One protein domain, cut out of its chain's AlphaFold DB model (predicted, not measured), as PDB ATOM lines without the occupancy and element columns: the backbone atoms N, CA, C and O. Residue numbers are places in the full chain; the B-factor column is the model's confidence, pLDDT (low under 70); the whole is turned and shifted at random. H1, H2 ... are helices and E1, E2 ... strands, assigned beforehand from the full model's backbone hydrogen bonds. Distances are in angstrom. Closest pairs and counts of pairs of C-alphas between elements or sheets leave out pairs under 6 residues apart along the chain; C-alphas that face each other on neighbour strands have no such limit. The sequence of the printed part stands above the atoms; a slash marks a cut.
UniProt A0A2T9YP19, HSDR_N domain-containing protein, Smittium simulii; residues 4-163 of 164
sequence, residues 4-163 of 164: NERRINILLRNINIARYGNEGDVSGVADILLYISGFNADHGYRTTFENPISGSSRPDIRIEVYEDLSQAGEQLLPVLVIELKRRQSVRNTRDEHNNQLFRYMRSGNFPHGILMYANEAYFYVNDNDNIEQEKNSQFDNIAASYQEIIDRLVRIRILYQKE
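Overview. This is residues 4 to 163 of the 164 residues of the protein "HSDR_N domain-containing protein" of Smittium simulii (UniProt A0A2T9YP19). A strongly twisted sheet of six strands forms the core, with helices H2 and H4 over one face and H3 over the other. H1 folds back along H2 as a helical hairpin, away from the sheet, and the turn of the hairpin E2 and E3 makes one far end of the domain. The printed part has 160 residues, with four named helices and six named strands in the order H1 H2 E1 E2 E3 H3 E4 E5 E6 H4, of the mixed class, helices and strands. The sheet has the order E1 E2 E3 E4 E5 E6 and is mixed, with E3 and E4 parallel and the other neighbours antiparallel. The whole is compact, with a radius of gyration of the C-alphas of 15.4 A and spans of 49 by 38 by 27 A.

Arrangement. The sheet runs, strand beside strand, E1, residues 45 to 49, E2, residues 61 to 69, E3, residues 73 to 84, E4, residues 112 to 116, E5, residues 121 to 127, and E6, residues 130 to 133; E1 and E6 are its edge strands. E1 E2 E3 and E4 E5 E6 are two meanders, each strand the antiparallel neighbour of the one before. Within hydrogen-bond range are N 46 and O 64, 2.8 A, between E1 and E2, and N 63 and O 80, 2.8 A, between E2 and E3. E3 and E4 are parallel at 33 degrees, with N 116 and O 83 at 2.8 A. Also within hydrogen-bond range are N 124 and O 113, 2.8 A, between E4 and E5, and N 125 and O 132, 3.0 A, between E5 and E6. E3, H3, residues 91 to 107, and E4 form a strand-helix-strand unit, two parallel neighbour strands with a helix between, and its crossover is right-handed. H3 is on the sheet, and its closest C-alphas to E3 are those of Leu 101 and Glu 83, 5.9 A apart. On the opposite face are H2, residues 23 to 37, and H4, residues 142 to 161; with H3 they make three layers, helices on both faces of a sheet. H2 lies over E2 and E3 at a height over the sheet of 8.7 A, and H4 over E3 at 8.0 A, both along the strands. H2 with residues 33 to 37 alone touches H4 with residues 149 to 157 alone, at a steep tilt of 58 degrees, the same way; the closest C-alphas are those of Ser 37 and Val 154, 5.3 A apart. H1, residues 4 to 18, is not on the sheet. It touches H2 at a shallow tilt of 17 degrees, opposite ways, with the C-alphas of Ala 18 and Asp 25 closest at 4.7 A. H3 and H4 are apart. Each O i to N i+4 pair is within hydrogen-bond range in H1, H2 and H3, and 15 of 16 are in H4.

Along the chain. E3 is the longest strand, 32.1 A from C-alpha 73 at (-18.054, 20.620, -18.232) to C-alpha 84, and E2 measures 24.5 A. E5 measures 19.7 A, E1 13.2 A, E4 12.8 A and E6 10.2 A. Among the helices, H4 measures 28.9 A and ends with C-alpha 161 at (-32.908, 14.397, -28.471). H3 measures 24.5 A, H2 21.0 A and H1 20.7 A, beginning with C-alpha 4 at (-52.516, 22.822, -25.046).

Size, cuts and confidence. The two C-alphas farthest apart are those of Gln 71 and Asp 140, at 50.6 A. The printed part has no cut. The link E1 to E2, with 11 residues, is long. The mean pLDDT of the printed part is 83.9; under 70 are residue 55 and residues 68 to 74, 88 to 92, 136 to 144 and 162 to 163.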
ATOM      1  N   ASN A   4     -52.907  22.629 -23.655       70.62
ATOM      2  CA  ASN A   4     -52.516  22.822 -25.046       70.62
ATOM      3  C   ASN A   4     -53.529  23.678 -25.818       70.62
ATOM      4  O   ASN A   4     -53.132  24.639 -26.473       70.62
ATOM      5  N   GLU A   5     -54.835  23.437 -25.660       77.94
ATOM      6  CA  GLU A   5     -55.887  24.281 -26.254       77.94
ATOM      7  C   GLU A   5     -55.776  25.739 -25.796       77.94
ATOM      8  O   GLU A   5     -55.923  26.673 -26.589       77.94
ATOM      9  N   ARG A   6     -55.494  25.967 -24.506       83.88
ATOM     10  CA  ARG A   6     -55.307  27.323 -23.975       83.88
ATOM     11  C   ARG A   6     -54.097  28.010 -24.611       83.88
ATOM     12  O   ARG A   6     -54.198  29.180 -24.978       83.88
ATOM     13  N   ARG A   7     -52.973  27.301 -24.746       81.31
ATOM     14  CA  ARG A   7     -51.737  27.826 -25.350       81.31
ATOM     15  C   ARG A   7     -51.928  28.153 -26.831       81.31
ATOM     16  O   ARG A   7     -51.571  29.251 -27.247       81.31
ATOM     17  N   ILE A   8     -52.591  27.278 -27.588       83.25
ATOM     18  CA  ILE A   8     -52.937  27.507 -29.000       83.25
ATOM     19  C   ILE A   8     -53.839  28.742 -29.157       83.25
ATOM     20  O   ILE A   8     -53.601  29.594 -30.011       83.25
ATOM     21  N   ASN A   9     -54.843  28.907 -28.292       84.44
ATOM     22  CA  ASN A   9     -55.703  30.092 -28.321       84.44
ATOM     23  C   ASN A   9     -54.938  31.392 -28.018       84.44
ATOM     24  O   ASN A   9     -55.222  32.432 -28.615       84.44
ATOM     25  N   ILE A  10     -53.972  31.354 -27.094       87.31
ATOM     26  CA  ILE A  10     -53.106  32.503 -26.792       87.31
ATOM     27  C   ILE A  10     -52.186  32.810 -27.979       87.31
ATOM     28  O   ILE A  10     -52.063  33.978 -28.348       87.31
ATOM     29  N   LEU A  11     -51.604  31.790 -28.613       86.62
ATOM     30  CA  LEU A  11     -50.795  31.933 -29.826       86.62
ATOM     31  C   LEU A  11     -51.582  32.647 -30.931       86.62
ATOM     32  O   LEU A  11     -51.141  33.672 -31.444       86.62
ATOM     33  N   LEU A  12     -52.790  32.168 -31.236       85.88
ATOM     34  CA  LEU A  12     -53.650  32.758 -32.264       85.88
ATOM     35  C   LEU A  12     -54.001  34.226 -31.984       85.88
ATOM     36  O   LEU A  12     -54.056  35.044 -32.904       85.88
ATOM     37  N   ARG A  13     -54.222  34.586 -30.714       86.81
ATOM     38  CA  ARG A  13     -54.448  35.983 -30.312       86.81
ATOM     39  C   ARG A  13     -53.201  36.842 -30.522       86.81
ATOM     40  O   ARG A  13     -53.329  37.933 -31.070       86.81
ATOM     41  N   ASN A  14     -52.025  36.344 -30.141       86.00
ATOM     42  CA  ASN A  14     -50.760  37.062 -30.326       86.00
ATOM     43  C   ASN A  14     -50.431  37.259 -31.806       86.00
ATOM     44  O   ASN A  14     -50.095  38.369 -32.195       86.00
ATOM     45  N   ILE A  15     -50.641  36.243 -32.649       84.50
ATOM     46  CA  ILE A  15     -50.477  36.368 -34.104       84.50
ATOM     47  C   ILE A  15     -51.363  37.492 -34.650       84.50
ATOM     48  O   ILE A  15     -50.897  38.353 -35.396       84.50
ATOM     49  N   ASN A  16     -52.640  37.527 -34.261       83.50
ATOM     50  CA  ASN A  16     -53.562  38.563 -34.731       83.50
ATOM     51  C   ASN A  16     -53.140  39.978 -34.310       83.50
ATOM     52  O   ASN A  16     -53.345  40.912 -35.082       83.50
ATOM     53  N   ILE A  17     -52.532  40.136 -33.132       84.75
ATOM     54  CA  ILE A  17     -51.968  41.414 -32.679       84.75
ATOM     55  C   ILE A  17     -50.698  41.746 -33.481       84.75
ATOM     56  O   ILE A  17     -50.612  42.812 -34.094       84.75
ATOM     57  N   ALA A  18     -49.750  40.808 -33.558       85.38
ATOM     58  CA  ALA A  18     -48.438  40.993 -34.175       85.38
ATOM     59  C   ALA A  18     -48.505  41.355 -35.665       85.38
ATOM     60  O   ALA A  18     -47.688  42.136 -36.148       85.38
ATOM     61  N   ARG A  19     -49.523  40.879 -36.396       78.75
ATOM     62  CA  ARG A  19     -49.742  41.222 -37.817       78.75
ATOM     63  C   ARG A  19     -49.876  42.724 -38.080       78.75
ATOM     64  O   ARG A  19     -49.548  43.184 -39.173       78.75
ATOM     65  N   TYR A  20     -50.365  43.481 -37.103       80.56
ATOM     66  CA  TYR A  20     -50.494  44.941 -37.175       80.56
ATOM     67  C   TYR A  20     -49.497  45.665 -36.256       80.56
ATOM     68  O   TYR A  20     -49.294  46.877 -36.383       80.56
ATOM     69  N   GLY A  21     -48.866  44.906 -35.361       74.56
ATOM     70  CA  GLY A  21     -47.934  45.340 -34.333       74.56
ATOM     71  C   GLY A  21     -46.536  45.671 -34.844       74.56
ATOM     72  O   GLY A  21     -46.351  45.998 -36.020       74.56
ATOM     73  N   ASN A  22     -45.560  45.657 -33.940       78.88
ATOM     74  CA  ASN A  22     -44.134  45.859 -34.194       78.88
ATOM     75  C   ASN A  22     -43.361  44.519 -34.161       78.88
ATOM     76  O   ASN A  22     -43.951  43.452 -34.039       78.88
ATOM     77  N   GLU A  23     -42.041  44.563 -34.325       78.44
ATOM     78  CA  GLU A  23     -41.192  43.360 -34.288       78.44
ATOM     79  C   GLU A  23     -41.173  42.681 -32.909       78.44
ATOM     80  O   GLU A  23     -41.160  41.457 -32.821       78.44
ATOM     81  N   GLY A  24     -41.288  43.462 -31.830       80.12
ATOM     82  CA  GLY A  24     -41.428  42.941 -30.469       80.12
ATOM     83  C   GLY A  24     -42.681  42.081 -30.284       80.12
ATOM     84  O   GLY A  24     -42.634  41.081 -29.573       80.12
ATOM     85  N   ASP A  25     -43.775  42.390 -30.985       85.94
ATOM     86  CA  ASP A  25     -44.972  41.542 -30.976       85.94
ATOM     87  C   ASP A  25     -44.726  40.192 -31.684       85.94
ATOM     88  O   ASP A  25     -45.278  39.168 -31.281       85.94
ATOM     89  N   VAL A  26     -43.859  40.160 -32.707       88.00
ATOM     90  CA  VAL A  26     -43.424  38.910 -33.366       88.00
ATOM     91  C   VAL A  26     -42.558  38.075 -32.420       88.00
ATOM     92  O   VAL A  26     -42.693  36.854 -32.396       88.00
ATOM     93  N   SER A  27     -41.741  38.715 -31.578       91.75
ATOM     94  CA  SER A  27     -40.970  38.024 -30.532       91.75
ATOM     95  C   SER A  27     -41.877  37.281 -29.546       91.75
ATOM     96  O   SER A  27     -41.627  36.119 -29.230       91.75
ATOM     97  N   GLY A  28     -43.010  37.881 -29.160       89.88
ATOM     98  CA  GLY A  28     -44.022  37.201 -28.344       89.88
ATOM     99  C   GLY A  28     -44.648  35.979 -29.032       89.88
ATOM    100  O   GLY A  28     -44.915  34.969 -28.382       89.88
ATOM    101  N   VAL A  29     -44.852  36.029 -30.354       89.88
ATOM    102  CA  VAL A  29     -45.305  34.862 -31.136       89.88
ATOM    103  C   VAL A  29     -44.243  33.760 -31.129       89.88
ATOM    104  O   VAL A  29     -44.575  32.600 -30.876       89.88
ATOM    105  N   ALA A  30     -42.979  34.119 -31.369       92.25
ATOM    106  CA  ALA A  30     -41.862  33.181 -31.379       92.25
ATOM    107  C   ALA A  30     -41.688  32.485 -30.020       92.25
ATOM    108  O   ALA A  30     -41.591  31.261 -29.979       92.25
ATOM    109  N   ASP A  31     -41.736  33.231 -28.915       92.31
ATOM    110  CA  ASP A  31     -41.624  32.686 -27.556       92.31
ATOM    111  C   ASP A  31     -42.689  31.610 -27.273       92.31
ATOM    112  O   ASP A  31     -42.377  30.496 -26.845       92.31
ATOM    113  N   ILE A  32     -43.952  31.884 -27.625       90.81
ATOM    114  CA  ILE A  32     -45.048  30.920 -27.447       90.81
ATOM    115  C   ILE A  32     -44.838  29.671 -28.315       90.81
ATOM    116  O   ILE A  32     -45.060  28.553 -27.842       90.81
ATOM    117  N   LEU A  33     -44.418  29.836 -29.575       91.38
ATOM    118  CA  LEU A  33     -44.147  28.717 -30.485       91.38
ATOM    119  C   LEU A  33     -43.019  27.823 -29.967       91.38
ATOM    120  O   LEU A  33     -43.165  26.598 -29.958       91.38
ATOM    121  N   LEU A  34     -41.921  28.424 -29.507       93.50
ATOM    122  CA  LEU A  34     -40.786  27.712 -28.925       93.50
ATOM    123  C   LEU A  34     -41.204  26.949 -27.677       93.50
ATOM    124  O   LEU A  34     -40.906  25.760 -27.549       93.50
ATOM    125  N   TYR A  35     -41.973  27.591 -26.802       91.56
ATOM    126  CA  TYR A  35     -42.454  26.961 -25.586       91.56
ATOM    127  C   TYR A  35     -43.384  25.770 -25.870       91.56
ATOM    128  O   TYR A  35     -43.206  24.708 -25.275       91.56
ATOM    129  N   ILE A  36     -44.340  25.904 -26.802       89.94
ATOM    130  CA  ILE A  36     -45.238  24.803 -27.207       89.94
ATOM    131  C   ILE A  36     -44.452  23.654 -27.849       89.94
ATOM    132  O   ILE A  36     -44.744  22.488 -27.587       89.94
ATOM    133  N   SER A  37     -43.441  23.977 -28.654       91.50
ATOM    134  CA  SER A  37     -42.604  22.984 -29.339       91.50
ATOM    135  C   SER A  37     -41.575  22.324 -28.413       91.50
ATOM    136  O   SER A  37     -40.921  21.360 -28.803       91.50
ATOM    137  N   GLY A  38     -41.440  22.820 -27.178       92.06
ATOM    138  CA  GLY A  38     -40.540  22.290 -26.160       92.06
ATOM    139  C   GLY A  38     -39.091  22.764 -26.270       92.06
ATOM    140  O   GLY A  38     -38.214  22.099 -25.736       92.06
ATOM    141  N   PHE A  39     -38.822  23.894 -26.924       93.81
ATOM    142  CA  PHE A  39     -37.535  24.595 -26.836       93.81
ATOM    143  C   PHE A  39     -37.498  25.463 -25.574       93.81
ATOM    144  O   PHE A  39     -37.575  26.691 -25.621       93.81
ATOM    145  N   ASN A  40     -37.465  24.802 -24.421       91.38
ATOM    146  CA  ASN A  40     -37.460  25.437 -23.110       91.38
ATOM    147  C   ASN A  40     -36.605  24.638 -22.114       91.38
ATOM    148  O   ASN A  40     -36.153  23.527 -22.407       91.38
ATOM    149  N   ALA A  41     -36.400  25.217 -20.930       89.00
ATOM    150  CA  ALA A  41     -35.548  24.643 -19.891       89.00
ATOM    151  C   ALA A  41     -36.022  23.258 -19.420       89.00
ATOM    152  O   ALA A  41     -35.188  22.416 -19.101       89.00
ATOM    153  N   ASP A  42     -37.334  22.986 -19.455       88.38
ATOM    154  CA  ASP A  42     -37.896  21.681 -19.075       88.38
ATOM    155  C   ASP A  42     -37.408  20.542 -19.991       88.38
ATOM    156  O   ASP A  42     -37.479  19.373 -19.621       88.38
ATOM    157  N   HIS A  43     -36.905  20.878 -21.183       88.00
ATOM    158  CA  HIS A  43     -36.377  19.933 -22.165       88.00
ATOM    159  C   HIS A  43     -34.871  20.117 -22.419       88.00
ATOM    160  O   HIS A  43     -34.370  19.627 -23.428       88.00
ATOM    161  N   GLY A  44     -34.153  20.828 -21.541       88.81
ATOM    162  CA  GLY A  44     -32.699  20.998 -21.650       88.81
ATOM    163  C   GLY A  44     -32.243  22.037 -22.680       88.81
ATOM    164  O   GLY A  44     -31.074  22.043 -23.060       88.81
ATOM    165  N   TYR A  45     -33.134  22.930 -23.124       92.88
ATOM    166  CA  TYR A  45     -32.780  24.007 -24.050       92.88
ATOM    167  C   TYR A  45     -32.635  25.350 -23.340       92.88
ATOM    168  O   TYR A  45     -33.449  25.735 -22.495       92.88
ATOM    169  N   ARG A  46     -31.625  26.107 -23.762       93.31
ATOM    170  CA  ARG A  46     -31.426  27.510 -23.424       93.31
ATOM    171  C   ARG A  46     -31.876  28.377 -24.596       93.31
ATOM    172  O   ARG A  46     -31.266  28.354 -25.661       93.31
ATOM    173  N   THR A  47     -32.888  29.205 -24.366       94.69
ATOM    174  CA  THR A  47     -33.321  30.242 -25.312       94.69
ATOM    175  C   THR A  47     -32.794  31.592 -24.840       94.69
ATOM    176  O   THR A  47     -33.004  31.980 -23.690       94.69
ATOM    177  N   THR A  48     -32.087  32.315 -25.706       93.81
ATOM    178  CA  THR A  48     -31.590  33.669 -25.425       93.81
ATOM    179  C   THR A  48     -32.107  34.648 -26.462       93.81
ATOM    180  O   THR A  48     -32.176  34.319 -27.642       93.81
ATOM    181  N   PHE A  49     -32.450  35.851 -26.011       93.00
ATOM    182  CA  PHE A  49     -32.950  36.928 -26.857       93.00
ATOM    183  C   PHE A  49     -31.898  38.020 -26.951       93.00
ATOM    184  O   PHE A  49     -31.286  38.358 -25.933       93.00
ATOM    185  N   GLU A  50     -31.696  38.565 -28.149       90.12
ATOM    186  CA  GLU A  50     -30.822  39.719 -28.378       90.12
ATOM    187  C   GLU A  50     -29.422  39.510 -27.772       90.12
ATOM    188  O   GLU A  50     -28.853  40.386 -27.116       90.12
ATOM    189  N   ASN A  51     -28.858  38.313 -27.951       86.56
ATOM    190  CA  ASN A  51     -27.563  37.961 -27.379       86.56
ATOM    191  C   ASN A  51     -26.488  37.912 -28.480       86.56
ATOM    192  O   ASN A  51     -26.612  37.110 -29.410       86.56
ATOM    193  N   PRO A  52     -25.428  38.744 -28.417       85.19
ATOM    194  CA  PRO A  52     -24.409  38.802 -29.462       85.19
ATOM    195  C   PRO A  52     -23.679  37.473 -29.667       85.19
ATOM    196  O   PRO A  52     -23.296  36.801 -28.706       85.19
ATOM    197  N   ILE A  53     -23.458  37.100 -30.928       82.88
ATOM    198  CA  ILE A  53     -22.508  36.045 -31.299       82.88
ATOM    199  C   ILE A  53     -21.136  36.711 -31.447       82.88
ATOM    200  O   ILE A  53     -21.032  37.787 -32.039       82.88
ATOM    201  N   SER A  54     -20.083  36.099 -30.901       78.25
ATOM    202  CA  SER A  54     -18.727  36.647 -31.010       78.25
ATOM    203  C   SER A  54     -18.356  36.888 -32.478       78.25
ATOM    204  O   SER A  54     -18.498  35.997 -33.311       78.25
ATOM    205  N   GLY A  55     -17.917  38.105 -32.811       68.56
ATOM    206  CA  GLY A  55     -17.544  38.472 -34.181       68.56
ATOM    207  C   GLY A  55     -18.712  38.692 -35.154       68.56
ATOM    208  O   GLY A  55     -18.468  38.859 -36.346       68.56
ATOM    209  N   SER A  56     -19.962  38.730 -34.679       72.62
ATOM    210  CA  SER A  56     -21.143  38.976 -35.512       72.62
ATOM    211  C   SER A  56     -22.104  39.978 -34.872       72.62
ATOM    212  O   SER A  56     -21.945  40.394 -33.723       72.62
ATOM    213  N   SER A  57     -23.107  40.395 -35.645       79.56
ATOM    214  CA  SER A  57     -24.221  41.177 -35.104       79.56
ATOM    215  C   SER A  57     -25.112  40.306 -34.207       79.56
ATOM    216  O   SER A  57     -24.901  39.102 -34.053       79.56
ATOM    217  N   ARG A  58     -26.077  40.939 -33.550       89.44
ATOM    218  CA  ARG A  58     -26.923  40.337 -32.527       89.44
ATOM    219  C   ARG A  58     -28.162  39.713 -33.187       89.44
ATOM    220  O   ARG A  58     -28.938  40.486 -33.736       89.44
ATOM    221  N   PRO A  59     -28.324  38.376 -33.191       92.75
ATOM    222  CA  PRO A  59     -29.570  37.753 -33.630       92.75
ATOM    223  C   PRO A  59     -30.690  38.008 -32.620       92.75
ATOM    224  O   PRO A  59     -30.425  38.152 -31.420       92.75
ATOM    225  N   ASP A  60     -31.930  37.969 -33.101       94.44
ATOM    226  CA  ASP A  60     -33.101  38.200 -32.256       94.44
ATOM    227  C   ASP A  60     -33.303  37.076 -31.239       94.44
ATOM    228  O   ASP A  60     -33.528  37.348 -30.059       94.44
ATOM    229  N   ILE A  61     -33.182  35.813 -31.670       96.19
ATOM    230  CA  ILE A  61     -33.306  34.643 -30.791       96.19
ATOM    231  C   ILE A  61     -32.261  33.589 -31.151       96.19
ATOM    232  O   ILE A  61     -32.059  33.263 -32.320       96.19
ATOM    233  N   ARG A  62     -31.637  32.991 -30.134       95.44
ATOM    234  CA  ARG A  62     -30.777  31.808 -30.270       95.44
ATOM    235  C   ARG A  62     -31.225  30.719 -29.321       95.44
ATOM    236  O   ARG A  62     -31.557  31.007 -28.170       95.44
ATOM    237  N   ILE A  63     -31.179  29.487 -29.799       96.06
ATOM    238  CA  ILE A  63     -31.553  28.295 -29.057       96.06
ATOM    239  C   ILE A  63     -30.372  27.338 -29.082       96.06
ATOM    240  O   ILE A  63     -29.851  26.983 -30.144       96.06
ATOM    241  N   GLU A  64     -29.961  26.945 -27.889       94.44
ATOM    242  CA  GLU A  64     -28.829  26.070 -27.626       94.44
ATOM    243  C   GLU A  64     -29.307  24.924 -26.727       94.44
ATOM    244  O   GLU A  64     -30.259  25.093 -25.962       94.44
ATOM    245  N   VAL A  65     -28.676  23.760 -26.812       92.81
ATOM    246  CA  VAL A  65     -28.946  22.624 -25.918       92.81
ATOM    247  C   VAL A  65     -27.746  22.402 -25.009       92.81
ATOM    248  O   VAL A  65     -26.604  22.593 -25.432       92.81
ATOM    249  N   TYR A  66     -28.006  22.044 -23.755       84.69
ATOM    250  CA  TYR A  66     -26.952  21.623 -22.839       84.69
ATOM    251  C   TYR A  66     -26.478  20.221 -23.231       84.69
ATOM    252  O   TYR A  66     -27.262  19.274 -23.204       84.69
ATOM    253  N   GLU A  67     -25.203  20.097 -23.584       79.69
ATOM    254  CA  GLU A  67     -24.541  18.814 -23.787       79.69
ATOM    255  C   GLU A  67     -23.720  18.474 -22.537       79.69
ATOM    256  O   GLU A  67     -22.842  19.242 -22.123       79.69
ATOM    257  N   ASP A  68     -24.017  17.322 -21.926       67.38
ATOM    258  CA  ASP A  68     -23.212  16.782 -20.831       67.38
ATOM    259  C   ASP A  68     -21.986  16.069 -21.407       67.38
ATOM    260  O   ASP A  68     -21.958  14.856 -21.642       67.38
ATOM    261  N   LEU A  69     -20.940  16.848 -21.657       63.03
ATOM    262  CA  LEU A  69     -19.628  16.294 -21.929       63.03
ATOM    263  C   LEU A  69     -19.054  15.820 -20.597       63.03
ATOM    264  O   LEU A  69     -18.370  16.576 -19.904       63.03
ATOM    265  N   SER A  70     -19.310  14.547 -20.288       59.28
ATOM    266  CA  SER A  70     -18.938  13.807 -19.067       59.28
ATOM    267  C   SER A  70     -17.508  13.998 -18.516       59.28
ATOM    268  O   SER A  70     -17.194  13.476 -17.446       59.28
ATOM    269  N   GLN A  71     -16.620  14.734 -19.196       53.66
ATOM    270  CA  GLN A  71     -15.267  15.063 -18.736       53.66
ATOM    271  C   GLN A  71     -14.802  16.520 -18.972       53.66
ATOM    272  O   GLN A  71     -13.698  16.851 -18.544       53.66
ATOM    273  N   ALA A  72     -15.593  17.404 -19.601       57.50
ATOM    274  CA  ALA A  72     -15.151  18.757 -19.994       57.50
ATOM    275  C   ALA A  72     -15.989  19.922 -19.419       57.50
ATOM    276  O   ALA A  72     -15.592  21.080 -19.562       57.50
ATOM    277  N   GLY A  73     -17.091  19.626 -18.721       63.78
ATOM    278  CA  GLY A  73     -18.054  20.620 -18.232       63.78
ATOM    279  C   GLY A  73     -19.245  20.794 -19.179       63.78
ATOM    280  O   GLY A  73     -19.292  20.185 -20.243       63.78
ATOM    281  N   GLU A  74     -20.218  21.615 -18.778       67.62
ATOM    282  CA  GLU A  74     -21.406  21.902 -19.591       67.62
ATOM    283  C   GLU A  74     -21.016  22.731 -20.823       67.62
ATOM    284  O   GLU A  74     -20.569  23.878 -20.699       67.62
ATOM    285  N   GLN A  75     -21.206  22.165 -22.015       82.56
ATOM    286  CA  GLN A  75     -21.092  22.894 -23.275       82.56
ATOM    287  C   GLN A  75     -22.489  23.176 -23.831       82.56
ATOM    288  O   GLN A  75     -23.402  22.361 -23.732       82.56
ATOM    289  N   LEU A  76     -22.661  24.362 -24.415       88.69
ATOM    290  CA  LEU A  76     -23.864  24.705 -25.161       88.69
ATOM    291  C   LEU A  76     -23.630  24.414 -26.636       88.69
ATOM    292  O   LEU A  76     -22.740  25.007 -27.253       88.69
ATOM    293  N   LEU A  77     -24.433  23.512 -27.189       91.56
ATOM    294  CA  LEU A  77     -24.439  23.239 -28.617       91.56
ATOM    295  C   LEU A  77     -25.472  24.127 -29.323       91.56
ATOM    296  O   LEU A  77     -26.627  24.178 -28.886       91.56
ATOM    297  N   PRO A  78     -25.095  24.823 -30.410       93.44
ATOM    298  CA  PRO A  78     -26.024  25.627 -31.193       93.44
ATOM    299  C   PRO A  78     -27.032  24.729 -31.919       93.44
ATOM    300  O   PRO A  78     -26.656  23.793 -32.619       93.44
ATOM    301  N   VAL A  79     -28.324  25.037 -31.784       95.31
ATOM    302  CA  VAL A  79     -29.412  24.255 -32.400       95.31
ATOM    303  C   VAL A  79     -30.117  25.068 -33.474       95.31
ATOM    304  O   VAL A  79     -30.199  24.660 -34.630       95.31
ATOM    305  N   LEU A  80     -30.626  26.238 -33.097       96.06
ATOM    306  CA  LEU A  80     -31.480  27.050 -33.953       96.06
ATOM    307  C   LEU A  80     -31.241  28.538 -33.686       96.06
ATOM    308  O   LEU A  80     -31.165  28.967 -32.537       96.06
ATOM    309  N   VAL A  81     -31.174  29.335 -34.748       97.00
ATOM    310  CA  VAL A  81     -31.196  30.800 -34.676       97.00
ATOM    311  C   VAL A  81     -32.418  31.344 -35.407       97.00
ATOM    312  O   VAL A  81     -32.806  30.824 -36.454       97.00
ATOM    313  N   ILE A  82     -33.054  32.372 -34.852       96.19
ATOM    314  CA  ILE A  82     -34.253  32.981 -35.428       96.19
ATOM    315  C   ILE A  82     -34.003  34.467 -35.641       96.19
ATOM    316  O   ILE A  82     -33.577  35.166 -34.723       96.19
ATOM    317  N   GLU A  83     -34.311  34.917 -36.853       95.25
ATOM    318  CA  GLU A  83     -34.432  36.324 -37.206       95.25
ATOM    319  C   GLU A  83     -35.916  36.680 -37.312       95.25
ATOM    320  O   GLU A  83     -36.676  36.026 -38.033       95.25
ATOM    321  N   LEU A  84     -36.332  37.716 -36.601       93.00
ATOM    322  CA  LEU A  84     -37.693  38.216 -36.535       93.00
ATOM    323  C   LEU A  84     -37.821  39.453 -37.410       93.00
ATOM    324  O   LEU A  84     -36.976  40.340 -37.403       93.00
ATOM    325  N   LYS A  85     -38.918  39.546 -38.160       89.25
ATOM    326  CA  LYS A  85     -39.216  40.721 -38.976       89.25
ATOM    327  C   LYS A  85     -40.682  41.090 -38.873       89.25
ATOM    328  O   LYS A  85     -41.584  40.260 -38.970       89.25
ATOM    329  N   ARG A  86     -40.937  42.391 -38.738       79.50
ATOM    330  CA  ARG A  86     -42.289  42.930 -38.537       79.50
ATOM    331  C   ARG A  86     -43.275  42.630 -39.676       79.50
ATOM    332  O   ARG A  86     -44.435  42.331 -39.412       79.50
ATOM    333  N   ARG A  87     -42.883  42.817 -40.941       70.19
ATOM    334  CA  ARG A  87     -43.804  42.757 -42.095       70.19
ATOM    335  C   ARG A  87     -43.260  41.851 -43.181       70.19
ATOM    336  O   ARG A  87     -42.095  41.997 -43.539       70.19
ATOM    337  N   GLN A  88     -44.140  41.013 -43.735       64.69
ATOM    338  CA  GLN A  88     -43.886  40.240 -44.948       64.69
ATOM    339  C   GLN A  88     -43.293  41.166 -46.007       64.69
ATOM    340  O   GLN A  88     -43.887  42.179 -46.389       64.69
ATOM    341  N   SER A  89     -42.070  40.858 -46.410       58.31
ATOM    342  CA  SER A  89     -41.267  41.777 -47.190       58.31
ATOM    343  C   SER A  89     -41.322  41.415 -48.673       58.31
ATOM    344  O   SER A  89     -41.246  40.240 -49.035       58.31
ATOM    345  N   VAL A  90     -41.418  42.424 -49.544       63.34
ATOM    346  CA  VAL A  90     -41.228  42.262 -50.996       63.34
ATOM    347  C   VAL A  90     -39.889  41.565 -51.261       63.34
ATOM    348  O   VAL A  90     -38.944  41.735 -50.494       63.34
ATOM    349  N   ARG A  91     -39.803  40.775 -52.340       61.50
ATOM    350  CA  ARG A  91     -38.709  39.815 -52.598       61.50
ATOM    351  C   ARG A  91     -37.298  40.325 -52.251       61.50
ATOM    352  O   ARG A  91     -36.594  39.633 -51.530       61.50
ATOM    353  N   ASN A  92     -36.926  41.530 -52.689       65.88
ATOM    354  CA  ASN A  92     -35.586  42.093 -52.461       65.88
ATOM    355  C   ASN A  92     -35.252  42.262 -50.969       65.88
ATOM    356  O   ASN A  92     -34.152  41.944 -50.535       65.88
ATOM    357  N   THR A  93     -36.216  42.708 -50.169       78.25
ATOM    358  CA  THR A  93     -36.047  42.888 -48.723       78.25
ATOM    359  C   THR A  93     -35.970  41.539 -47.997       78.25
ATOM    360  O   THR A  93     -35.260  41.406 -47.005       78.25
ATOM    361  N   ARG A  94     -36.619  40.490 -48.525       84.50
ATOM    362  CA  ARG A  94     -36.483  39.134 -47.969       84.50
ATOM    363  C   ARG A  94     -35.073  38.590 -48.177       84.50
ATOM    364  O   ARG A  94     -34.544  37.940 -47.284       84.50
ATOM    365  N   ASP A  95     -34.465  38.860 -49.328       86.44
ATOM    366  CA  ASP A  95     -33.094  38.429 -49.608       86.44
ATOM    367  C   ASP A  95     -32.093  39.121 -48.660       86.44
ATOM    368  O   ASP A  95     -31.156  38.487 -48.178       86.44
ATOM    369  N   GLU A  96     -32.328  40.388 -48.299       89.31
ATOM    370  CA  GLU A  96     -31.562  41.091 -47.257       89.31
ATOM    371  C   GLU A  96     -31.729  40.440 -45.876       89.31
ATOM    372  O   GLU A  96     -30.733  40.173 -45.199       89.31
ATOM    373  N   HIS A  97     -32.965  40.123 -45.478       92.00
ATOM    374  CA  HIS A  97     -33.248  39.440 -44.213       92.00
ATOM    375  C   HIS A  97     -32.620  38.038 -44.158       92.00
ATOM    376  O   HIS A  97     -32.033  37.654 -43.148       92.00
ATOM    377  N   ASN A  98     -32.675  37.294 -45.264       92.88
ATOM    378  CA  ASN A  98     -32.016  35.997 -45.397       92.88
ATOM    379  C   ASN A  98     -30.504  36.126 -45.241       92.88
ATOM    380  O   ASN A  98     -29.897  35.369 -44.494       92.88
ATOM    381  N   ASN A  99     -29.884  37.117 -45.886       93.06
ATOM    382  CA  ASN A  99     -28.450  37.353 -45.742       93.06
ATOM    383  C   ASN A  99     -28.053  37.655 -44.292       93.06
ATOM    384  O   ASN A  99     -26.975  37.244 -43.860       93.06
ATOM    385  N   GLN A 100     -28.904  38.357 -43.540       92.88
ATOM    386  CA  GLN A 100     -28.696  38.592 -42.114       92.88
ATOM    387  C   GLN A 100     -28.754  37.271 -41.325       92.88
ATOM    388  O   GLN A 100     -27.780  36.930 -40.653       92.88
ATOM    389  N   LEU A 101     -29.818  36.481 -41.499       95.25
ATOM    390  CA  LEU A 101     -29.965  35.161 -40.875       95.25
ATOM    391  C   LEU A 101     -28.787  34.228 -41.200       95.25
ATOM    392  O   LEU A 101     -28.211  33.604 -40.312       95.25
ATOM    393  N   PHE A 102     -28.372  34.169 -42.465       95.31
ATOM    394  CA  PHE A 102     -27.290  33.297 -42.926       95.31
ATOM    395  C   PHE A 102     -25.944  33.663 -42.306       95.31
ATOM    396  O   PHE A 102     -25.122  32.785 -42.046       95.31
ATOM    397  N   ARG A 103     -25.698  34.950 -42.027       93.50
ATOM    398  CA  ARG A 103     -24.507  35.361 -41.271       93.50
ATOM    399  C   ARG A 103     -24.542  34.806 -39.852       93.50
ATOM    400  O   ARG A 103     -23.500  34.369 -39.369       93.50
ATOM    401  N   TYR A 104     -25.700  34.785 -39.197       95.19
ATOM    402  CA  TYR A 104     -25.829  34.179 -37.869       95.19
ATOM    403  C   TYR A 104     -25.628  32.673 -37.900       95.19
ATOM    404  O   TYR A 104     -24.863  32.163 -37.087       95.19
ATOM    405  N   MET A 105     -26.229  31.988 -38.875       95.06
ATOM    406  CA  MET A 105     -26.063  30.543 -39.038       95.06
ATOM    407  C   MET A 105     -24.589  30.154 -39.177       95.06
ATOM    408  O   MET A 105     -24.133  29.251 -38.486       95.06
ATOM    409  N   ARG A 106     -23.819  30.891 -39.987       93.69
ATOM    410  CA  ARG A 106     -22.381  30.638 -40.162       93.69
ATOM    411  C   ARG A 106     -21.552  31.043 -38.946       93.69
ATOM    412  O   ARG A 106     -20.761  30.261 -38.447       93.69
ATOM    413  N   SER A 107     -21.733  32.264 -38.438       92.25
ATOM    414  CA  SER A 107     -20.901  32.775 -37.332       92.25
ATOM    415  C   SER A 107     -21.132  32.054 -36.004       92.25
ATOM    416  O   SER A 107     -20.209  31.949 -35.202       92.25
ATOM    417  N   GLY A 108     -22.354  31.579 -35.763       91.75
ATOM    418  CA  GLY A 108     -22.710  30.827 -34.563       91.75
ATOM    419  C   GLY A 108     -22.705  29.313 -34.748       91.75
ATOM    420  O   GLY A 108     -23.093  28.617 -33.817       91.75
ATOM    421  N   ASN A 109     -22.312  28.808 -35.924       93.19
ATOM    422  CA  ASN A 109     -22.412  27.395 -36.300       93.19
ATOM    423  C   ASN A 109     -23.814  26.805 -36.048       93.19
ATOM    424  O   ASN A 109     -23.937  25.663 -35.615       93.19
ATOM    425  N   PHE A 110     -24.875  27.583 -36.294       94.50
ATOM    426  CA  PHE A 110     -26.242  27.088 -36.143       94.50
ATOM    427  C   PHE A 110     -26.632  26.235 -37.362       94.50
ATOM    428  O   PHE A 110     -26.634  26.750 -38.488       94.50
ATOM    429  N   PRO A 111     -27.008  24.964 -37.149       95.69
ATOM    430  CA  PRO A 111     -27.432  24.052 -38.212       95.69
ATOM    431  C   PRO A 111     -28.834  24.381 -38.735       95.69
ATOM    432  O   PRO A 111     -29.145  24.093 -39.888       95.69
ATOM    433  N   HIS A 112     -29.671  25.034 -37.923       97.00
ATOM    434  CA  HIS A 112     -31.004  25.475 -38.320       97.00
ATOM    435  C   HIS A 112     -31.178  26.984 -38.177       97.00
ATOM    436  O   HIS A 112     -30.667  27.615 -37.248       97.00
ATOM    437  N   GLY A 113     -31.949  27.560 -39.095       96.50
ATOM    438  CA  GLY A 113     -32.281  28.976 -39.118       96.50
ATOM    439  C   GLY A 113     -33.748  29.186 -39.450       96.50
ATOM    440  O   GLY A 113     -34.298  28.489 -40.303       96.50
ATOM    441  N   ILE A 114     -34.385  30.159 -38.805       94.88
ATOM    442  CA  ILE A 114     -35.748  30.570 -39.144       94.88
ATOM    443  C   ILE A 114     -35.779  32.071 -39.404       94.88
ATOM    444  O   ILE A 114     -35.366  32.861 -38.562       94.88
ATOM    445  N   LEU A 115     -36.331  32.464 -40.551       93.25
ATOM    446  CA  LEU A 115     -36.774  33.837 -40.780       93.25
ATOM    447  C   LEU A 115     -38.273  33.903 -40.491       93.25
ATOM    448  O   LEU A 115     -39.074  33.346 -41.244       93.25
ATOM    449  N   MET A 116     -38.647  34.557 -39.395       90.62
ATOM    450  CA  MET A 116     -40.014  34.582 -38.886       90.62
ATOM    451  C   MET A 116     -40.645  35.964 -39.024       90.62
ATOM    452  O   MET A 116     -40.071  36.990 -38.669       90.62
ATOM    453  N   TYR A 117     -41.888  35.961 -39.480       86.69
ATOM    454  CA  TYR A 117     -42.803  37.089 -39.455       86.69
ATOM    455  C   TYR A 117     -44.026  36.708 -38.615       86.69
ATOM    456  O   TYR A 117     -44.199  35.555 -38.224       86.69
ATOM    457  N   ALA A 118     -44.931  37.656 -38.370       79.94
ATOM    458  CA  ALA A 118     -46.116  37.406 -37.542       79.94
ATOM    459  C   ALA A 118     -46.993  36.228 -38.020       79.94
ATOM    460  O   ALA A 118     -47.643  35.577 -37.207       79.94
ATOM    461  N   ASN A 119     -47.068  35.982 -39.331       76.12
ATOM    462  CA  ASN A 119     -47.984  35.011 -39.944       76.12
ATOM    463  C   ASN A 119     -47.311  34.027 -40.911       76.12
ATOM    464  O   ASN A 119     -48.009  33.259 -41.572       76.12
ATOM    465  N   GLU A 120     -45.990  34.072 -41.035       80.81
ATOM    466  CA  GLU A 120     -45.222  33.194 -41.915       80.81
ATOM    467  C   GLU A 120     -43.833  32.958 -41.321       80.81
ATOM    468  O   GLU A 120     -43.292  33.807 -40.615       80.81
ATOM    469  N   ALA A 121     -43.248  31.806 -41.623       87.25
ATOM    470  CA  ALA A 121     -41.880  31.489 -41.262       87.25
ATOM    471  C   ALA A 121     -41.222  30.729 -42.414       87.25
ATOM    472  O   ALA A 121     -41.866  29.926 -43.091       87.25
ATOM    473  N   TYR A 122     -39.941  30.993 -42.629       89.19
ATOM    474  CA  TYR A 122     -39.108  30.314 -43.610       89.19
ATOM    475  C   TYR A 122     -38.027  29.548 -42.858       89.19
ATOM    476  O   TYR A 122     -37.321  30.135 -42.039       89.19
ATOM    477  N   PHE A 123     -37.921  28.252 -43.127       92.62
ATOM    478  CA  PHE A 123     -36.989  27.354 -42.455       92.62
ATOM    479  C   PHE A 123     -35.789  27.084 -43.350       92.62
ATOM    480  O   PHE A 123     -35.943  26.852 -44.552       92.62
ATOM    481  N   TYR A 124     -34.609  27.100 -42.748       95.00
ATOM    482  CA  TYR A 124     -33.334  26.904 -43.415       95.00
ATOM    483  C   TYR A 124     -32.503  25.863 -42.671       95.00
ATOM    484  O   TYR A 124     -32.514  25.812 -41.438       95.00
ATOM    485  N   VAL A 125     -31.751  25.076 -43.435       95.50
ATOM    486  CA  VAL A 125     -30.755  24.125 -42.932       95.50
ATOM    487  C   VAL A 125     -29.385  24.564 -43.438       95.50
ATOM    488  O   VAL A 125     -29.256  24.936 -44.602       95.50
ATOM    489  N   ASN A 126     -28.386  24.552 -42.559       94.75
ATOM    490  CA  ASN A 126     -26.987  24.807 -42.880       94.75
ATOM    491  C   ASN A 126     -26.211  23.487 -42.846       94.75
ATOM    492  O   ASN A 126     -25.907  22.979 -41.769       94.75
ATOM    493  N   ASP A 127     -25.887  22.951 -44.020       91.31
ATOM    494  CA  ASP A 127     -25.025  21.779 -44.167       91.31
ATOM    495  C   ASP A 127     -23.660  22.234 -44.694       91.31
ATOM    496  O   ASP A 127     -23.517  22.568 -45.869       91.31
ATOM    497  N   ASN A 128     -22.654  22.292 -43.815       85.69
ATOM    498  CA  ASN A 128     -21.282  22.674 -44.172       85.69
ATOM    499  C   ASN A 128     -21.194  24.000 -44.966       85.69
ATOM    500  O   ASN A 128     -20.596  24.060 -46.040       85.69
ATOM    501  N   ASP A 129     -21.817  25.062 -44.445       86.12
ATOM    502  CA  ASP A 129     -21.933  26.405 -45.048       86.12
ATOM    503  C   ASP A 129     -22.798  26.503 -46.320       86.12
ATOM    504  O   ASP A 129     -23.029  27.618 -46.825       86.12
ATOM    505  N   ASN A 130     -23.342  25.379 -46.799       91.50
ATOM    506  CA  ASN A 130     -24.395  25.347 -47.804       91.50
ATOM    507  C   ASN A 130     -25.761  25.504 -47.120       91.50
ATOM    508  O   ASN A 130     -26.268  24.582 -46.481       91.50
ATOM    509  N   ILE A 131     -26.348  26.697 -47.241       93.81
ATOM    510  CA  ILE A 131     -27.635  27.014 -46.618       93.81
ATOM    511  C   ILE A 131     -28.754  26.867 -47.641       93.81
ATOM    512  O   ILE A 131     -28.811  27.610 -48.625       93.81
ATOM    513  N   GLU A 132     -29.682  25.959 -47.361       93.50
ATOM    514  CA  GLU A 132     -30.833  25.679 -48.213       93.50
ATOM    515  C   GLU A 132     -32.140  25.945 -47.471       93.50
ATOM    516  O   GLU A 132     -32.283  25.658 -46.281       93.50
ATOM    517  N   GLN A 133     -33.114  26.515 -48.183       90.06
ATOM    518  CA  GLN A 133     -34.464  26.657 -47.653       90.06
ATOM    519  C   GLN A 133     -35.175  25.306 -47.721       90.06
ATOM    520  O   GLN A 133     -35.264  24.700 -48.792       90.06
ATOM    521  N   GLU A 134     -35.761  24.866 -46.613       85.81
ATOM    522  CA  GLU A 134     -36.650  23.712 -46.638       85.81
ATOM    523  C   GLU A 134     -37.883  24.012 -47.502       85.81
ATOM    524  O   GLU A 134     -38.390  25.138 -47.527       85.81
ATOM    525  N   LYS A 135     -38.414  23.004 -48.210       74.75
ATOM    526  CA  LYS A 135     -39.620  23.180 -49.035       74.75
ATOM    527  C   LYS A 135     -40.751  23.771 -48.194       74.75
ATOM    528  O   LYS A 135     -41.179  23.142 -47.229       74.75
ATOM    529  N   ASN A 136     -41.248  24.946 -48.579       61.47
ATOM    530  CA  ASN A 136     -42.424  25.542 -47.952       61.47
ATOM    531  C   ASN A 136     -43.680  24.769 -48.349       61.47
ATOM    532  O   ASN A 136     -43.880  24.453 -49.523       61.47
ATOM    533  N   SER A 137     -44.567  24.577 -47.385       51.56
ATOM    534  CA  SER A 137     -45.973  24.331 -47.665       51.56
ATOM    535  C   SER A 137     -46.648  25.697 -47.878       51.56
ATOM    536  O   SER A 137     -46.464  26.619 -47.085       51.56
ATOM    537  N   GLN A 138     -47.354  25.885 -48.997       50.69
ATOM    538  CA  GLN A 138     -48.214  27.063 -49.175       50.69
ATOM    539  C   GLN A 138     -49.493  26.849 -48.361       50.69
ATOM    540  O   GLN A 138     -50.085  25.775 -48.446       50.69
ATOM    541  N   PHE A 139     -49.926  27.852 -47.594       50.59
ATOM    542  CA  PHE A 139     -51.143  27.746 -46.790       50.59
ATOM    543  C   PHE A 139     -52.109  28.890 -47.033       50.59
ATOM    544  O   PHE A 139     -51.732  30.062 -47.026       50.59
ATOM    545  N   ASP A 140     -53.379  28.515 -47.129       47.50
ATOM    546  CA  ASP A 140     -54.489  29.432 -47.368       47.50
ATOM    547  C   ASP A 140     -55.046  30.055 -46.074       47.50
ATOM    548  O   ASP A 140     -55.837  30.997 -46.131       47.50
ATOM    549  N   ASN A 141     -54.666  29.555 -44.886       62.38
ATOM    550  CA  ASN A 141     -55.117  30.107 -43.606       62.38
ATOM    551  C   ASN A 141     -54.062  30.021 -42.487       62.38
ATOM    552  O   ASN A 141     -53.250  29.104 -42.431       62.38
ATOM    553  N   ILE A 142     -54.133  30.981 -41.557       63.16
ATOM    554  CA  ILE A 142     -53.185  31.167 -40.441       63.16
ATOM    555  C   ILE A 142     -53.111  29.937 -39.535       63.16
ATOM    556  O   ILE A 142     -52.059  29.661 -38.960       63.16
ATOM    557  N   ALA A 143     -54.224  29.214 -39.386       61.31
ATOM    558  CA  ALA A 143     -54.298  28.110 -38.449       61.31
ATOM    559  C   ALA A 143     -53.485  26.890 -38.903       61.31
ATOM    560  O   ALA A 143     -52.742  26.306 -38.118       61.31
ATOM    561  N   ALA A 144     -53.583  26.549 -40.187       59.09
ATOM    562  CA  ALA A 144     -52.768  25.505 -40.796       59.09
ATOM    563  C   ALA A 144     -51.275  25.876 -40.782       59.09
ATOM    564  O   ALA A 144     -50.437  25.019 -40.508       59.09
ATOM    565  N   SER A 145     -50.954  27.161 -40.982       71.44
ATOM    566  CA  SER A 145     -49.571  27.641 -40.975       71.44
ATOM    567  C   SER A 145     -48.869  27.430 -39.631       71.44
ATOM    568  O   SER A 145     -47.714  27.017 -39.613       71.44
ATOM    569  N   TYR A 146     -49.529  27.692 -38.492       77.44
ATOM    570  CA  TYR A 146     -48.847  27.577 -37.195       77.44
ATOM    571  C   TYR A 146     -48.663  26.125 -36.744       77.44
ATOM    572  O   TYR A 146     -47.664  25.830 -36.091       77.44
ATOM    573  N   GLN A 147     -49.589  25.219 -37.082       80.88
ATOM    574  CA  GLN A 147     -49.423  23.804 -36.746       80.88
ATOM    575  C   GLN A 147     -48.215  23.221 -37.483       80.88
ATOM    576  O   GLN A 147     -47.421  22.521 -36.867       80.88
ATOM    577  N   GLU A 148     -48.008  23.574 -38.756       83.06
ATOM    578  CA  GLU A 148     -46.806  23.133 -39.471       83.06
ATOM    579  C   GLU A 148     -45.528  23.745 -38.874       83.06
ATOM    580  O   GLU A 148     -44.520  23.051 -38.754       83.06
ATOM    581  N   ILE A 149     -45.561  25.016 -38.451       86.81
ATOM    582  CA  ILE A 149     -44.428  25.644 -37.750       86.81
ATOM    583  C   ILE A 149     -44.087  24.864 -36.473       86.81
ATOM    584  O   ILE A 149     -42.919  24.547 -36.255       86.81
ATOM    585  N   ILE A 150     -45.090  24.514 -35.659       88.81
ATOM    586  CA  ILE A 150     -44.905  23.689 -34.454       88.81
ATOM    587  C   ILE A 150     -44.341  22.317 -34.831       88.81
ATOM    588  O   ILE A 150     -43.348  21.887 -34.253       88.81
ATOM    589  N   ASP A 151     -44.918  21.639 -35.824       88.38
ATOM    590  CA  ASP A 151     -44.474  20.306 -36.239       88.38
ATOM    591  C   ASP A 151     -43.018  20.319 -36.729       88.38
ATOM    592  O   ASP A 151     -42.253  19.401 -36.427       88.38
ATOM    593  N   ARG A 152     -42.600  21.365 -37.453       89.31
ATOM    594  CA  ARG A 152     -41.205  21.551 -37.884       89.31
ATOM    595  C   ARG A 152     -40.272  21.809 -36.710       89.31
ATOM    596  O   ARG A 152     -39.233  21.160 -36.621       89.31
ATOM    597  N   LEU A 153     -40.650  22.694 -35.791       92.19
ATOM    598  CA  LEU A 153     -39.885  22.944 -34.568       92.19
ATOM    599  C   LEU A 153     -39.724  21.657 -33.743       92.19
ATOM    600  O   LEU A 153     -38.620  21.340 -33.304       92.19
ATOM    601  N   VAL A 154     -40.787  20.863 -33.601       91.88
ATOM    602  CA  VAL A 154     -40.740  19.561 -32.921       91.88
ATOM    603  C   VAL A 154     -39.809  18.585 -33.643       91.88
ATOM    604  O   VAL A 154     -39.052  17.879 -32.979       91.88
ATOM    605  N   ARG A 155     -39.809  18.544 -34.983       90.19
ATOM    606  CA  ARG A 155     -38.863  17.712 -35.749       90.19
ATOM    607  C   ARG A 155     -37.418  18.122 -35.503       90.19
ATOM    608  O   ARG A 155     -36.617  17.237 -35.224       90.19
ATOM    609  N   ILE A 156     -37.115  19.424 -35.554       91.12
ATOM    610  CA  ILE A 156     -35.779  19.947 -35.225       91.12
ATOM    611  C   ILE A 156     -35.395  19.474 -33.824       91.12
ATOM    612  O   ILE A 156     -34.369  18.831 -33.662       91.12
ATOM    613  N   ARG A 157     -36.257  19.688 -32.825       90.25
ATOM    614  CA  ARG A 157     -36.002  19.257 -31.444       90.25
ATOM    615  C   ARG A 157     -35.673  17.762 -31.345       90.25
ATOM    616  O   ARG A 157     -34.713  17.391 -30.682       90.25
ATOM    617  N   ILE A 158     -36.451  16.905 -32.012       87.19
ATOM    618  CA  ILE A 158     -36.268  15.444 -31.973       87.19
ATOM    619  C   ILE A 158     -34.901  15.018 -32.532       87.19
ATOM    620  O   ILE A 158     -34.368  14.014 -32.062       87.19
ATOM    621  N   LEU A 159     -34.324  15.749 -33.495       85.31
ATOM    622  CA  LEU A 159     -32.973  15.457 -33.994       85.31
ATOM    623  C   LEU A 159     -31.937  15.538 -32.863       85.31
ATOM    624  O   LEU A 159     -31.146  14.618 -32.707       85.31
ATOM    625  N   TYR A 160     -32.040  16.557 -32.008       80.00
ATOM    626  CA  TYR A 160     -31.114  16.797 -30.893       80.00
ATOM    627  C   TYR A 160     -31.433  16.001 -29.624       80.00
ATOM    628  O   TYR A 160     -30.645  15.995 -28.689       80.00
ATOM    629  N   GLN A 161     -32.578  15.315 -29.569       71.88
ATOM    630  CA  GLN A 161     -32.908  14.397 -28.471       71.88
ATOM    631  C   GLN A 161     -32.420  12.966 -28.713       71.88
ATOM    632  O   GLN A 161     -32.429  12.169 -27.786       71.88
ATOM    633  N   LYS A 162     -32.054  12.605 -29.951       56.97
ATOM    634  CA  LYS A 162     -31.541  11.262 -30.281       56.97
ATOM    635  C   LYS A 162     -30.028  11.124 -30.100       56.97
ATOM    636  O   LYS A 162     -29.515  10.018 -30.245       56.97
ATOM    637  N   GLU A 163     -29.348  12.232 -29.832       48.12
ATOM    638  CA  GLU A 163     -27.893  12.313 -29.661       48.12
ATOM    639  C   GLU A 163     -27.475  12.487 -28.188       48.12
ATOM    640  O   GLU A 163     -26.284  12.455 -27.894       48.12
TER     641      GLU A 163